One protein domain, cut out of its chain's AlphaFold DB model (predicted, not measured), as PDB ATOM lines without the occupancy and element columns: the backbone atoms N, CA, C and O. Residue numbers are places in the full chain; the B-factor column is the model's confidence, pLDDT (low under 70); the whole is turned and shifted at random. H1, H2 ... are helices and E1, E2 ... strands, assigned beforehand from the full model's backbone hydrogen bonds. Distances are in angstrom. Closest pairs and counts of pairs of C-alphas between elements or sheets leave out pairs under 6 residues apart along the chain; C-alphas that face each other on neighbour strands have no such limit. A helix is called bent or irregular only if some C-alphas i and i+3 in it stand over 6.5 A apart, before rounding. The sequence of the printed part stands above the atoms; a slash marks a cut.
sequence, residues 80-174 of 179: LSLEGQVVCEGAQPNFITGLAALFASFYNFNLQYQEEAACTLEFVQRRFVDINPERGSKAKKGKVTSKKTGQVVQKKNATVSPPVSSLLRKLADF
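This is residues 80 to 174 of the 179 residues of the protein "uncharacterized protein LOC113110151 isoform X2" of Carassius auratus (UniProt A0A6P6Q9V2). Picture a loose, drawn-out row of small parts: a two-strand hairpin, E1 and E2, at one end with helix H1 near it, helix H2 near the middle, crosswise to H1, and a second two-strand hairpin, E3 and E4, at the far end. From that far hairpin the backbone folds back toward the middle and ends in helix H3, which sticks out with its residues 162 to 167 and 169 to 172, and no two helices touch. The printed part has 95 residues with three named helices and four named strands, in the order E1 E2 H1 H2 E3 E4 H3; each of the two sheets is an antiparallel pair, E1 - E2 and E3 - E4. The class is mixed, helices and strands. The whole is loose, with a radius of gyration of the C-alphas of 17.5 A, and elongated, its C-alphas spanning 58 by 34 by 22 A.

Start at C-alpha 80, at (18.231, -11.178, 16.085), where strand E1 begins; it takes residues 80 to 82 and is 6.9 A long from first to last C-alpha. Next comes strand E2, residues 85 to 89, 11.3 A long. Read on to C-alpha 95 at (24.120, -5.981, 25.050): here helix H1 begins, residues 95 to 108, 19.8 A long. Helix H2 follows at residues 115 to 127, 19.3 A long, and it is irregular: C-alphas 116 and 119 are 7.5 A apart. Then look at strand E3, residues 143 to 145, and strand E4, residues 152 to 154, each 7.0 A long. Last is helix H3, residues 162 to 172, 15.4 A long, which ends at C-alpha 172, at (29.532, -15.533, 43.985).

Begin with the hairpin of E1 and E2, antiparallel neighbours at 156 degrees between their directions. C-alphas 81 and 86 face each other at 4.2 A, and you will find N 80 and O 88 within hydrogen-bond range at 2.8 A, as are N 82 and O 85 at 2.8 A. From this hairpin go to H1: the closest C-alphas of E1 and H1 are those of Leu 80 and Leu 102, 7.0 A apart. H1 and H2 are close but not clearly touching; their closest C-alphas, those of Phe 103 and Gln 125, are 7.9 A apart. Their lines stand about perpendicular, at 79 degrees. Farther on, E3 and E4 form the second hairpin, antiparallel at 135 degrees. There N 144 and O 153 are within hydrogen-bond range at 2.8 A, and N 153 and O 144 at 2.9 A. H3 touches no helix and is apart from H1, H2 and E3, for instance. In H1 and H3 every O i to N i+4 pair is within hydrogen-bond range; in H2, 7 of 9 are.

The two C-alphas farthest apart, those of Ala 91 and Thr 149, are 58.5 A from each other, while Leu 80 and Phe 174, first and last printed, have their C-alphas 32.3 A apart. The printed part has no cut. Look between H2 and E3 for the long link, residues 128 to 142, a stretch with no named element. Residues 91 to 97, of which 95 to 97 belong to H1, stand free, as do residues 115 to 120, which belong to H2. The mean pLDDT of the printed part is 75.0; the model's confidence is low, under 70, at residues 91 to 92, 132 to 147, 154 to 161 and 165.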
ATOM      1  N   LEU A  80      18.830  -9.865  15.904       87.19
ATOM      2  CA  LEU A  80      18.231 -11.178  16.085       87.19
ATOM      3  C   LEU A  80      17.929 -11.761  14.709       87.19
ATOM      4  O   LEU A  80      17.172 -11.175  13.931       87.19
ATOM      5  N   SER A  81      18.513 -12.923  14.425       88.75
ATOM      6  CA  SER A  81      18.280 -13.664  13.189       88.75
ATOM      7  C   SER A  81      17.501 -14.948  13.437       88.75
ATOM      8  O   SER A  81      17.819 -15.688  14.370       88.75
ATOM      9  N   LEU A  82      16.551 -15.255  12.559       85.75
ATOM     10  CA  LEU A  82      15.832 -16.526  12.507       85.75
ATOM     11  C   LEU A  82      16.042 -17.143  11.128       85.75
ATOM     12  O   LEU A  82      15.900 -16.458  10.123       85.75
ATOM     13  N   GLU A  83      16.441 -18.417  11.088       85.75
ATOM     14  CA  GLU A  83      16.681 -19.162   9.836       85.75
ATOM     15  C   GLU A  83      17.647 -18.450   8.864       85.75
ATOM     16  O   GLU A  83      17.511 -18.508   7.645       85.75
ATOM     17  N   GLY A  84      18.639 -17.742   9.414       82.31
ATOM     18  CA  GLY A  84      19.623 -16.988   8.633       82.31
ATOM     19  C   GLY A  84      19.128 -15.639   8.102       82.31
ATOM     20  O   GLY A  84      19.872 -14.972   7.392       82.31
ATOM     21  N   GLN A  85      17.911 -15.211   8.448       82.69
ATOM     22  CA  GLN A  85      17.362 -13.900   8.099       82.69
ATOM     23  C   GLN A  85      17.306 -12.993   9.330       82.69
ATOM     24  O   GLN A  85      16.905 -13.431  10.408       82.69
ATOM     25  N   VAL A  86      17.692 -11.723   9.188       86.25
ATOM     26  CA  VAL A  86      17.585 -10.732  10.272       86.25
ATOM     27  C   VAL A  86      16.125 -10.317  10.421       86.25
ATOM     28  O   VAL A  86      15.525  -9.790   9.489       86.25
ATOM     29  N   VAL A  87      15.548 -10.569  11.596       86.56
ATOM     30  CA  VAL A  87      14.139 -10.254  11.897       86.56
ATOM     31  C   VAL A  87      13.990  -9.033  12.796       86.56
ATOM     32  O   VAL A  87      12.923  -8.427  12.847       86.56
ATOM     33  N   CYS A  88      15.040  -8.678  13.536       82.31
ATOM     34  CA  CYS A  88      15.031  -7.530  14.427       82.31
ATOM     35  C   CYS A  88      16.440  -6.961  14.585       82.31
ATOM     36  O   CYS A  88      17.401  -7.709  14.772       82.31
ATOM     37  N   GLU A  89      16.535  -5.636  14.571       80.81
ATOM     38  CA  GLU A  89      17.752  -4.895  14.879       80.81
ATOM     39  C   GLU A  89      17.501  -4.001  16.094       80.81
ATOM     40  O   GLU A  89      16.488  -3.300  16.188       80.81
ATOM     41  N   GLY A  90      18.423  -4.030  17.050       73.25
ATOM     42  CA  GLY A  90      18.336  -3.252  18.272       73.25
ATOM     43  C   GLY A  90      18.534  -1.768  18.008       73.25
ATOM     44  O   GLY A  90      19.659  -1.329  17.792       73.25
ATOM     45  N   ALA A  91      17.464  -0.972  18.098       65.19
ATOM     46  CA  ALA A  91      17.566   0.490  18.030       65.19
ATOM     47  C   ALA A  91      18.494   1.051  19.124       65.19
ATOM     48  O   ALA A  91      19.212   2.024  18.893       65.19
ATOM     49  N   GLN A  92      18.496   0.417  20.303       68.00
ATOM     50  CA  GLN A  92      19.431   0.719  21.381       68.00
ATOM     51  C   GLN A  92      20.675  -0.172  21.281       68.00
ATOM     52  O   GLN A  92      20.555  -1.399  21.314       68.00
ATOM     53  N   PRO A  93      21.872   0.427  21.212       70.19
ATOM     54  CA  PRO A  93      23.101  -0.304  20.978       70.19
ATOM     55  C   PRO A  93      23.712  -0.848  22.281       70.19
ATOM     56  O   PRO A  93      24.805  -0.461  22.687       70.19
ATOM     57  N   ASN A  94      22.979  -1.696  23.005       76.25
ATOM     58  CA  ASN A  94      23.507  -2.302  24.226       76.25
ATOM     59  C   ASN A  94      23.228  -3.806  24.307       76.25
ATOM     60  O   ASN A  94      22.197  -4.308  23.865       76.25
ATOM     61  N   PHE A  95      24.170  -4.526  24.912       80.69
ATOM     62  CA  PHE A  95      24.120  -5.981  25.050       80.69
ATOM     63  C   PHE A  95      22.878  -6.465  25.815       80.69
ATOM     64  O   PHE A  95      22.281  -7.479  25.461       80.69
ATOM     65  N   ILE A  96      22.455  -5.712  26.835       84.25
ATOM     66  CA  ILE A  96      21.330  -6.080  27.704       84.25
ATOM     67  C   ILE A  96      20.018  -6.147  26.919       84.25
ATOM     68  O   ILE A  96      19.261  -7.102  27.076       84.25
ATOM     69  N   THR A  97      19.759  -5.177  26.039       85.62
ATOM     70  CA  THR A  97      18.552  -5.176  25.197       85.62
ATOM     71  C   THR A  97      18.563  -6.315  24.182       85.62
ATOM     72  O   THR A  97      17.512  -6.905  23.939       85.62
ATOM     73  N   GLY A  98      19.734  -6.696  23.666       88.00
ATOM     74  CA  GLY A  98      19.861  -7.854  22.777       88.00
ATOM     75  C   GLY A  98      19.593  -9.169  23.486       88.00
ATOM     76  O   GLY A  98      18.840 -10.005  22.989       88.00
ATOM     77  N   LEU A  99      20.132  -9.321  24.694       88.25
ATOM     78  CA  LEU A  99      19.872 -10.492  25.522       88.25
ATOM     79  C   LEU A  99      18.389 -10.580  25.929       88.25
ATOM     80  O   LEU A  99      17.798 -11.658  25.891       88.25
ATOM     81  N   ALA A 100      17.764  -9.444  26.253       87.38
ATOM     82  CA  ALA A 100      16.336  -9.375  26.548       87.38
ATOM     83  C   ALA A 100      15.479  -9.777  25.337       87.38
ATOM     84  O   ALA A 100      14.544 -10.563  25.491       87.38
ATOM     85  N   ALA A 101      15.813  -9.297  24.135       89.25
ATOM     86  CA  ALA A 101      15.116  -9.665  22.906       89.25
ATOM     87  C   ALA A 101      15.264 -11.158  22.571       89.25
ATOM     88  O   ALA A 101      14.286 -11.797  22.180       89.25
ATOM     89  N   LEU A 102      16.452 -11.735  22.786       89.44
ATOM     90  CA  LEU A 102      16.703 -13.169  22.619       89.44
ATOM     91  C   LEU A 102      15.849 -14.020  23.573       89.44
ATOM     92  O   LEU A 102      15.276 -15.026  23.161       89.44
ATOM     93  N   PHE A 103      15.725 -13.627  24.841       88.75
ATOM     94  CA  PHE A 103      14.868 -14.354  25.783       88.75
ATOM     95  C   PHE A 103      13.383 -14.137  25.502       88.75
ATOM     96  O   PHE A 103      12.605 -15.086  25.565       88.75
ATOM     97  N   ALA A 104      12.973 -12.918  25.153       87.31
ATOM     98  CA  ALA A 104      11.592 -12.630  24.792       87.31
ATOM     99  C   ALA A 104      11.146 -13.442  23.569       87.31
ATOM    100  O   ALA A 104      10.024 -13.945  23.553       87.31
ATOM    101  N   SER A 105      12.017 -13.622  22.572       86.38
ATOM    102  CA  SER A 105      11.689 -14.393  21.371       86.38
ATOM    103  C   SER A 105      11.467 -15.879  21.678       86.38
ATOM    104  O   SER A 105      10.504 -16.466  21.181       86.38
ATOM    105  N   PHE A 106      12.265 -16.459  22.579       83.62
ATOM    106  CA  PHE A 106      12.063 -17.817  23.087       83.62
ATOM    107  C   PHE A 106      10.673 -17.995  23.725       83.62
ATOM    108  O   PHE A 106       9.976 -18.959  23.421       83.62
ATOM    109  N   TYR A 107      10.228 -17.059  24.572       80.69
ATOM    110  CA  TYR A 107       8.950 -17.191  25.291       80.69
ATOM    111  C   TYR A 107       7.718 -16.793  24.480       80.69
ATOM    112  O   TYR A 107       6.698 -17.478  24.550       80.69
ATOM    113  N   ASN A 108       7.793 -15.698  23.727       83.94
ATOM    114  CA  ASN A 108       6.640 -15.151  23.011       83.94
ATOM    115  C   ASN A 108       6.350 -15.927  21.728       83.94
ATOM    116  O   ASN A 108       5.189 -16.130  21.381       83.94
ATOM    117  N   PHE A 109       7.398 -16.371  21.032       82.56
ATOM    118  CA  PHE A 109       7.275 -17.072  19.753       82.56
ATOM    119  C   PHE A 109       7.533 -18.578  19.875       82.56
ATOM    120  O   PHE A 109       7.474 -19.288  18.875       82.56
ATOM    121  N   ASN A 110       7.795 -19.077  21.093       81.56
ATOM    122  CA  ASN A 110       8.094 -20.486  21.371       81.56
ATOM    123  C   ASN A 110       9.238 -21.029  20.489       81.56
ATOM    124  O   ASN A 110       9.218 -22.181  20.045       81.56
ATOM    125  N   LEU A 111      10.215 -20.164  20.210       82.12
ATOM    126  CA  LEU A 111      11.400 -20.487  19.424       82.12
ATOM    127  C   LEU A 111      12.371 -21.316  20.257       82.12
ATOM    128  O   LEU A 111      12.387 -21.235  21.482       82.12
ATOM    129  N   GLN A 112      13.204 -22.102  19.585       80.00
ATOM    130  CA  GLN A 112      14.276 -22.845  20.235       80.00
ATOM    131  C   GLN A 112      15.596 -22.105  20.061       80.00
ATOM    132  O   GLN A 112      15.840 -21.468  19.036       80.00
ATOM    133  N   TYR A 113      16.457 -22.203  21.069       86.88
ATOM    134  CA  TYR A 113      17.836 -21.769  20.919       86.88
ATOM    135  C   TYR A 113      18.574 -22.638  19.912       86.88
ATOM    136  O   TYR A 113      18.223 -23.797  19.691       86.88
ATOM    137  N   GLN A 114      19.646 -22.080  19.358       83.56
ATOM    138  CA  GLN A 114      20.598 -22.854  18.574       83.56
ATOM    139  C   GLN A 114      21.173 -23.989  19.421       83.56
ATOM    140  O   GLN A 114      21.507 -23.772  20.587       83.56
ATOM    141  N   GLU A 115      21.296 -25.180  18.835       80.31
ATOM    142  CA  GLU A 115      21.663 -26.411  19.545       80.31
ATOM    143  C   GLU A 115      22.962 -26.257  20.350       80.31
ATOM    144  O   GLU A 115      23.014 -26.609  21.528       80.31
ATOM    145  N   GLU A 116      23.972 -25.619  19.755       85.62
ATOM    146  CA  GLU A 116      25.286 -25.396  20.370       85.62
ATOM    147  C   GLU A 116      25.247 -24.435  21.571       85.62
ATOM    148  O   GLU A 116      26.051 -24.551  22.496       85.62
ATOM    149  N   ALA A 117      24.297 -23.496  21.589       83.38
ATOM    150  CA  ALA A 117      24.183 -22.461  22.618       83.38
ATOM    151  C   ALA A 117      23.049 -22.718  23.623       83.38
ATOM    152  O   ALA A 117      22.994 -22.064  24.668       83.38
ATOM    153  N   ALA A 118      22.150 -23.665  23.332       82.62
ATOM    154  CA  ALA A 118      20.914 -23.878  24.075       82.62
ATOM    155  C   ALA A 118      21.165 -24.112  25.565       82.62
ATOM    156  O   ALA A 118      20.583 -23.417  26.391       82.62
ATOM    157  N   CYS A 119      22.088 -25.017  25.908       80.06
ATOM    158  CA  CYS A 119      22.427 -25.336  27.297       80.06
ATOM    159  C   CYS A 119      22.939 -24.107  28.072       80.06
ATOM    160  O   CYS A 119      22.530 -23.863  29.208       80.06
ATOM    161  N   THR A 120      23.801 -23.305  27.444       85.25
ATOM    162  CA  THR A 120      24.382 -22.098  28.045       85.25
ATOM    163  C   THR A 120      23.329 -21.016  28.254       85.25
ATOM    164  O   THR A 120      23.235 -20.456  29.344       85.25
ATOM    165  N   LEU A 121      22.501 -20.739  27.244       86.88
ATOM    166  CA  LEU A 121      21.438 -19.735  27.335       86.88
ATOM    167  C   LEU A 121      20.397 -20.132  28.379       86.88
ATOM    168  O   LEU A 121      20.020 -19.327  29.229       86.88
ATOM    169  N   GLU A 122      20.018 -21.404  28.392       81.31
ATOM    170  CA  GLU A 122      19.168 -21.984  29.417       81.31
ATOM    171  C   GLU A 122      19.766 -21.856  30.823       81.31
ATOM    172  O   GLU A 122      19.045 -21.556  31.774       81.31
ATOM    173  N   PHE A 123      21.070 -22.065  30.990       81.44
ATOM    174  CA  PHE A 123      21.746 -21.845  32.266       81.44
ATOM    175  C   PHE A 123      21.689 -20.370  32.681       81.44
ATOM    176  O   PHE A 123      21.328 -20.069  33.819       81.44
ATOM    177  N   VAL A 124      21.972 -19.448  31.757       84.88
ATOM    178  CA  VAL A 124      21.957 -18.005  32.030       84.88
ATOM    179  C   VAL A 124      20.572 -17.539  32.472       84.88
ATOM    180  O   VAL A 124      20.446 -16.874  33.503       84.88
ATOM    181  N   GLN A 125      19.523 -17.957  31.761       80.00
ATOM    182  CA  GLN A 125      18.139 -17.648  32.123       80.00
ATOM    183  C   GLN A 125      17.779 -18.104  33.533       80.00
ATOM    184  O   GLN A 125      17.068 -17.396  34.239       80.00
ATOM    185  N   ARG A 126      18.247 -19.291  33.938       78.38
ATOM    186  CA  ARG A 126      17.916 -19.886  35.240       78.38
ATOM    187  C   ARG A 126      18.724 -19.318  36.389       78.38
ATOM    188  O   ARG A 126      18.246 -19.313  37.516       78.38
ATOM    189  N   ARG A 127      19.975 -18.932  36.136       78.88
ATOM    190  CA  ARG A 127      20.930 -18.617  37.205       78.88
ATOM    191  C   ARG A 127      21.193 -17.135  37.388       78.88
ATOM    192  O   ARG A 127      21.497 -16.747  38.509       78.88
ATOM    193  N   PHE A 128      21.065 -16.342  36.328       78.19
ATOM    194  CA  PHE A 128      21.329 -14.905  36.383       78.19
ATOM    195  C   PHE A 128      20.069 -14.058  36.204       78.19
ATOM    196  O   PHE A 128      20.002 -12.978  36.778       78.19
ATOM    197  N   VAL A 129      19.077 -14.533  35.438       78.44
ATOM    198  CA  VAL A 129      17.898 -13.715  35.071       78.44
ATOM    199  C   VAL A 129      16.594 -14.193  35.724       78.44
ATOM    200  O   VAL A 129      15.614 -13.462  35.741       78.44
ATOM    201  N   ASP A 130      16.580 -15.406  36.280       72.75
ATOM    202  CA  ASP A 130      15.436 -16.037  36.965       72.75
ATOM    203  C   ASP A 130      14.121 -16.092  36.149       72.75
ATOM    204  O   ASP A 130      13.021 -16.137  36.691       72.75
ATOM    205  N   ILE A 131      14.210 -16.124  34.814       71.50
ATOM    206  CA  ILE A 131      13.024 -16.182  33.930       71.50
ATOM    207  C   ILE A 131      12.503 -17.624  33.787       71.50
ATOM    208  O   ILE A 131      11.320 -17.854  33.526       71.50
ATOM    209  N   ASN A 132      13.370 -18.621  33.986       64.25
ATOM    210  CA  ASN A 132      13.020 -20.037  33.864       64.25
ATOM    211  C   ASN A 132      13.202 -20.790  35.192       64.25
ATOM    212  O   ASN A 132      14.070 -21.658  35.293       64.25
ATOM    213  N   PRO A 133      12.427 -20.473  36.238       57.00
ATOM    214  CA  PRO A 133      12.647 -21.047  37.555       57.00
ATOM    215  C   PRO A 133      12.636 -22.581  37.510       57.00
ATOM    216  O   PRO A 133      11.886 -23.223  36.774       57.00
ATOM    217  N   GLU A 134      13.451 -23.189  38.366       55.09
ATOM    218  CA  GLU A 134      13.633 -24.647  38.504       55.09
ATOM    219  C   GLU A 134      12.340 -25.417  38.847       55.09
ATOM    220  O   GLU A 134      12.307 -26.651  38.922       55.09
ATOM    221  N   ARG A 135      11.263 -24.680  39.119       51.88
ATOM    222  CA  ARG A 135       9.947 -25.165  39.507       51.88
ATOM    223  C   ARG A 135       8.897 -24.445  38.668       51.88
ATOM    224  O   ARG A 135       8.871 -23.224  38.615       51.88
ATOM    225  N   GLY A 136       8.001 -25.214  38.057       52.41
ATOM    226  CA  GLY A 136       6.893 -24.687  37.267       52.41
ATOM    227  C   GLY A 136       6.211 -25.780  36.450       52.41
ATOM    228  O   GLY A 136       6.727 -26.892  36.324       52.41
ATOM    229  N   SER A 137       5.056 -25.465  35.865       53.16
ATOM    230  CA  SER A 137       4.262 -26.387  35.032       53.16
ATOM    231  C   SER A 137       4.969 -26.839  33.744       53.16
ATOM    232  O   SER A 137       4.503 -27.762  33.080       53.16
ATOM    233  N   LYS A 138       6.105 -26.217  33.397       50.59
ATOM    234  CA  LYS A 138       6.919 -26.511  32.207       50.59
ATOM    235  C   LYS A 138       8.189 -27.331  32.496       50.59
ATOM    236  O   LYS A 138       8.870 -27.733  31.557       50.59
ATOM    237  N   ALA A 139       8.500 -27.638  33.760       54.38
ATOM    238  CA  ALA A 139       9.662 -28.455  34.120       54.38
ATOM    239  C   ALA A 139       9.341 -29.960  34.003       54.38
ATOM    240  O   ALA A 139       8.544 -30.504  34.772       54.38
ATOM    241  N   LYS A 140       9.971 -30.666  33.051       51.28
ATOM    242  CA  LYS A 140       9.815 -32.125  32.904       51.28
ATOM    243  C   LYS A 140      10.460 -32.849  34.095       51.28
ATOM    244  O   LYS A 140      11.676 -32.832  34.259       51.28
ATOM    245  N   LYS A 141       9.656 -33.535  34.915       58.25
ATOM    246  CA  LYS A 141      10.160 -34.391  36.001       58.25
ATOM    247  C   LYS A 141      10.624 -35.741  35.449       58.25
ATOM    248  O   LYS A 141       9.808 -36.542  34.998       58.25
ATOM    249  N   GLY A 142      11.927 -36.012  35.513       59.75
ATOM    250  CA  GLY A 142      12.481 -37.330  35.190       59.75
ATOM    251  C   GLY A 142      12.081 -38.396  36.219       59.75
ATOM    252  O   GLY A 142      12.010 -38.123  37.420       59.75
ATOM    253  N   LYS A 143      11.837 -39.627  35.760       68.19
ATOM    254  CA  LYS A 143      11.634 -40.807  36.620       68.19
ATOM    255  C   LYS A 143      12.977 -41.513  36.839       68.19
ATOM    256  O   LYS A 143      13.749 -41.642  35.894       68.19
ATOM    257  N   VAL A 144      13.273 -41.953  38.062       66.31
ATOM    258  CA  VAL A 144      14.496 -42.701  38.402       66.31
ATOM    259  C   VAL A 144      14.143 -43.881  39.299       66.31
ATOM    260  O   VAL A 144      13.373 -43.751  40.246       66.31
ATOM    261  N   THR A 145      14.727 -45.040  39.018       64.44
ATOM    262  CA  THR A 145      14.542 -46.249  39.822       64.44
ATOM    263  C   THR A 145      15.354 -46.158  41.113       64.44
ATOM    264  O   THR A 145      16.570 -45.951  41.093       64.44
ATOM    265  N   SER A 146      14.688 -46.288  42.258       65.50
ATOM    266  CA  SER A 146      15.327 -46.302  43.573       65.50
ATOM    267  C   SER A 146      16.199 -47.542  43.730       65.50
ATOM    268  O   SER A 146      15.700 -48.663  43.700       65.50
ATOM    269  N   LYS A 147      17.492 -47.348  44.013       66.56
ATOM    270  CA  LYS A 147      18.415 -48.450  44.339       66.56
ATOM    271  C   LYS A 147      18.072 -49.164  45.654       66.56
ATOM    272  O   LYS A 147      18.551 -50.264  45.882       66.56
ATOM    273  N   LYS A 148      17.269 -48.537  46.525       71.38
ATOM    274  CA  LYS A 148      16.943 -49.048  47.867       71.38
ATOM    275  C   LYS A 148      15.637 -49.845  47.906       71.38
ATOM    276  O   LYS A 148      15.465 -50.684  48.778       71.38
ATOM    277  N   THR A 149      14.716 -49.559  46.988       72.38
ATOM    278  CA  THR A 149      13.361 -50.140  46.973       72.38
ATOM    279  C   THR A 149      12.967 -50.738  45.624       72.38
ATOM    280  O   THR A 149      11.879 -51.287  45.511       72.38
ATOM    281  N   GLY A 150      13.790 -50.599  44.577       74.31
ATOM    282  CA  GLY A 150      13.498 -51.084  43.221       74.31
ATOM    283  C   GLY A 150      12.364 -50.343  42.498       74.31
ATOM    284  O   GLY A 150      12.170 -50.531  41.303       74.31
ATOM    285  N   GLN A 151      11.625 -49.472  43.190       73.75
ATOM    286  CA  GLN A 151      10.502 -48.733  42.622       73.75
ATOM    287  C   GLN A 151      10.954 -47.529  41.795       73.75
ATOM    288  O   GLN A 151      11.919 -46.838  42.133       73.75
ATOM    289  N   VAL A 152      10.207 -47.243  40.728       72.94
ATOM    290  CA  VAL A 152      10.360 -46.024  39.931       72.94
ATOM    291  C   VAL A 152       9.815 -44.845  40.734       72.94
ATOM    292  O   VAL A 152       8.606 -44.697  40.897       72.94
ATOM    293  N   VAL A 153      10.708 -43.996  41.232       73.75
ATOM    294  CA  VAL A 153      10.372 -42.777  41.978       73.75
ATOM    295  C   VAL A 153      10.642 -41.541  41.129       73.75
ATOM    296  O   VAL A 153      11.390 -41.569  40.150       73.75
ATOM    297  N   GLN A 154      10.032 -40.414  41.496       64.25
ATOM    298  CA  GLN A 154      10.417 -39.136  40.901       64.25
ATOM    299  C   GLN A 154      11.868 -38.821  41.284       64.25
ATOM    300  O   GLN A 154      12.244 -38.927  42.456       64.25
ATOM    301  N   LYS A 155      12.690 -38.441  40.298       63.16
ATOM    302  CA  LYS A 155      14.060 -37.982  40.544       63.16
ATOM    303  C   LYS A 155      14.001 -36.824  41.540       63.16
ATOM    304  O   LYS A 155      13.302 -35.845  41.292       63.16
ATOM    305  N   LYS A 156      14.728 -36.924  42.660       56.94
ATOM    306  CA  LYS A 156      14.943 -35.763  43.534       56.94
ATOM    307  C   LYS A 156      15.629 -34.684  42.698       56.94
ATOM    308  O   LYS A 156      16.649 -34.971  42.069       56.94
ATOM    309  N   ASN A 157      15.067 -33.478  42.683       52.81
ATOM    310  CA  ASN A 157      15.672 -32.327  42.022       52.81
ATOM    311  C   ASN A 157      17.012 -32.031  42.707       52.81
ATOM    312  O   ASN A 157      17.047 -31.366  43.738       52.81
ATOM    313  N   ALA A 158      18.114 -32.547  42.164       54.16
ATOM    314  CA  ALA A 158      19.387 -31.874  42.340       54.16
ATOM    315  C   ALA A 158      19.272 -30.602  41.502       54.16
ATOM    316  O   ALA A 158      19.233 -30.696  40.277       54.16
ATOM    317  N   THR A 159      19.119 -29.467  42.186       53.09
ATOM    318  CA  THR A 159      18.922 -28.132  41.601       53.09
ATOM    319  C   THR A 159      19.954 -27.865  40.510       53.09
ATOM    320  O   THR A 159      19.657 -27.384  39.434       53.09
ATOM    321  N   VAL A 160      21.198 -28.275  40.746       59.84
ATOM    322  CA  VAL A 160      22.296 -28.127  39.799       59.84
ATOM    323  C   VAL A 160      23.251 -29.308  40.001       59.84
ATOM    324  O   VAL A 160      23.328 -29.867  41.101       59.84
ATOM    325  N   SER A 161      23.989 -29.721  38.966       63.41
ATOM    326  CA  SER A 161      25.049 -30.719  39.149       63.41
ATOM    327  C   SER A 161      26.055 -30.225  40.212       63.41
ATOM    328  O   SER A 161      26.313 -29.020  40.303       63.41
ATOM    329  N   PRO A 162      26.630 -31.105  41.052       71.50
ATOM    330  CA  PRO A 162      27.579 -30.678  42.083       71.50
ATOM    331  C   PRO A 162      28.742 -29.807  41.558       71.50
ATOM    332  O   PRO A 162      29.068 -28.819  42.218       71.50
ATOM    333  N   PRO A 163      29.319 -30.073  40.362       73.81
ATOM    334  CA  PRO A 163      30.349 -29.210  39.783       73.81
ATOM    335  C   PRO A 163      29.857 -27.792  39.477       73.81
ATOM    336  O   PRO A 163      30.536 -26.823  39.802       73.81
ATOM    337  N   VAL A 164      28.659 -27.652  38.908       70.38
ATOM    338  CA  VAL A 164      28.110 -26.337  38.548       70.38
ATOM    339  C   VAL A 164      27.656 -25.577  39.802       70.38
ATOM    340  O   VAL A 164      27.852 -24.372  39.892       70.38
ATOM    341  N   SER A 165      27.166 -26.277  40.832       69.62
ATOM    342  CA  SER A 165      26.924 -25.682  42.159       69.62
ATOM    343  C   SER A 165      28.208 -25.132  42.789       69.62
ATOM    344  O   SER A 165      28.191 -24.075  43.416       69.62
ATOM    345  N   SER A 166      29.322 -25.852  42.628       77.75
ATOM    346  CA  SER A 166      30.642 -25.420  43.098       77.75
ATOM    347  C   SER A 166      31.139 -24.200  42.324       77.75
ATOM    348  O   SER A 166      31.582 -23.232  42.933       77.75
ATOM    349  N   LEU A 167      30.991 -24.200  40.994       79.62
ATOM    350  CA  LEU A 167      31.329 -23.058  40.143       79.62
ATOM    351  C   LEU A 167      30.535 -21.805  40.525       79.62
ATOM    352  O   LEU A 167      31.124 -20.749  40.709       79.62
ATOM    353  N   LEU A 168      29.215 -21.926  40.689       77.44
ATOM    354  CA  LEU A 168      28.353 -20.809  41.083       77.44
ATOM    355  C   LEU A 168      28.760 -20.213  42.431       77.44
ATOM    356  O   LEU A 168      28.777 -18.996  42.573       77.44
ATOM    357  N   ARG A 169      29.115 -21.061  43.402       78.88
ATOM    358  CA  ARG A 169      29.619 -20.604  44.702       78.88
ATOM    359  C   ARG A 169      30.928 -19.837  44.546       78.88
ATOM    360  O   ARG A 169      31.034 -18.722  45.027       78.88
ATOM    361  N   LYS A 170      31.877 -20.398  43.790       84.06
ATOM    362  CA  LYS A 170      33.156 -19.737  43.501       84.06
ATOM    363  C   LYS A 170      32.980 -18.392  42.798       84.06
ATOM    364  O   LYS A 170      33.735 -17.484  43.092       84.06
ATOM    365  N   LEU A 171      32.017 -18.277  41.881       80.81
ATOM    366  CA  LEU A 171      31.708 -17.022  41.187       80.81
ATOM    367  C   LEU A 171      31.055 -15.987  42.108       80.81
ATOM    368  O   LEU A 171      31.344 -14.804  41.978       80.81
ATOM    369  N   ALA A 172      30.174 -16.419  43.015       77.06
ATOM    370  CA  ALA A 172      29.532 -15.533  43.985       77.06
ATOM    371  C   ALA A 172      30.528 -14.991  45.022       77.06
ATOM    372  O   ALA A 172      30.440 -13.829  45.398       77.06
ATOM    373  N   ASP A 173      31.486 -15.824  45.433       83.12
ATOM    374  CA  ASP A 173      32.539 -15.463  46.385       83.12
ATOM    375  C   ASP A 173      33.729 -14.746  45.709       83.12
ATOM    376  O   ASP A 173      34.714 -14.420  46.370       83.12
ATOM    377  N   PHE A 174      33.685 -14.534  44.387       85.56
ATOM    378  CA  PHE A 174      34.777 -13.909  43.643       85.56
ATOM    379  C   PHE A 174      34.730 -12.384  43.776       85.56
ATOM    380  O   PHE A 174      33.744 -11.747  43.403       85.56
TER     381      PHE A 174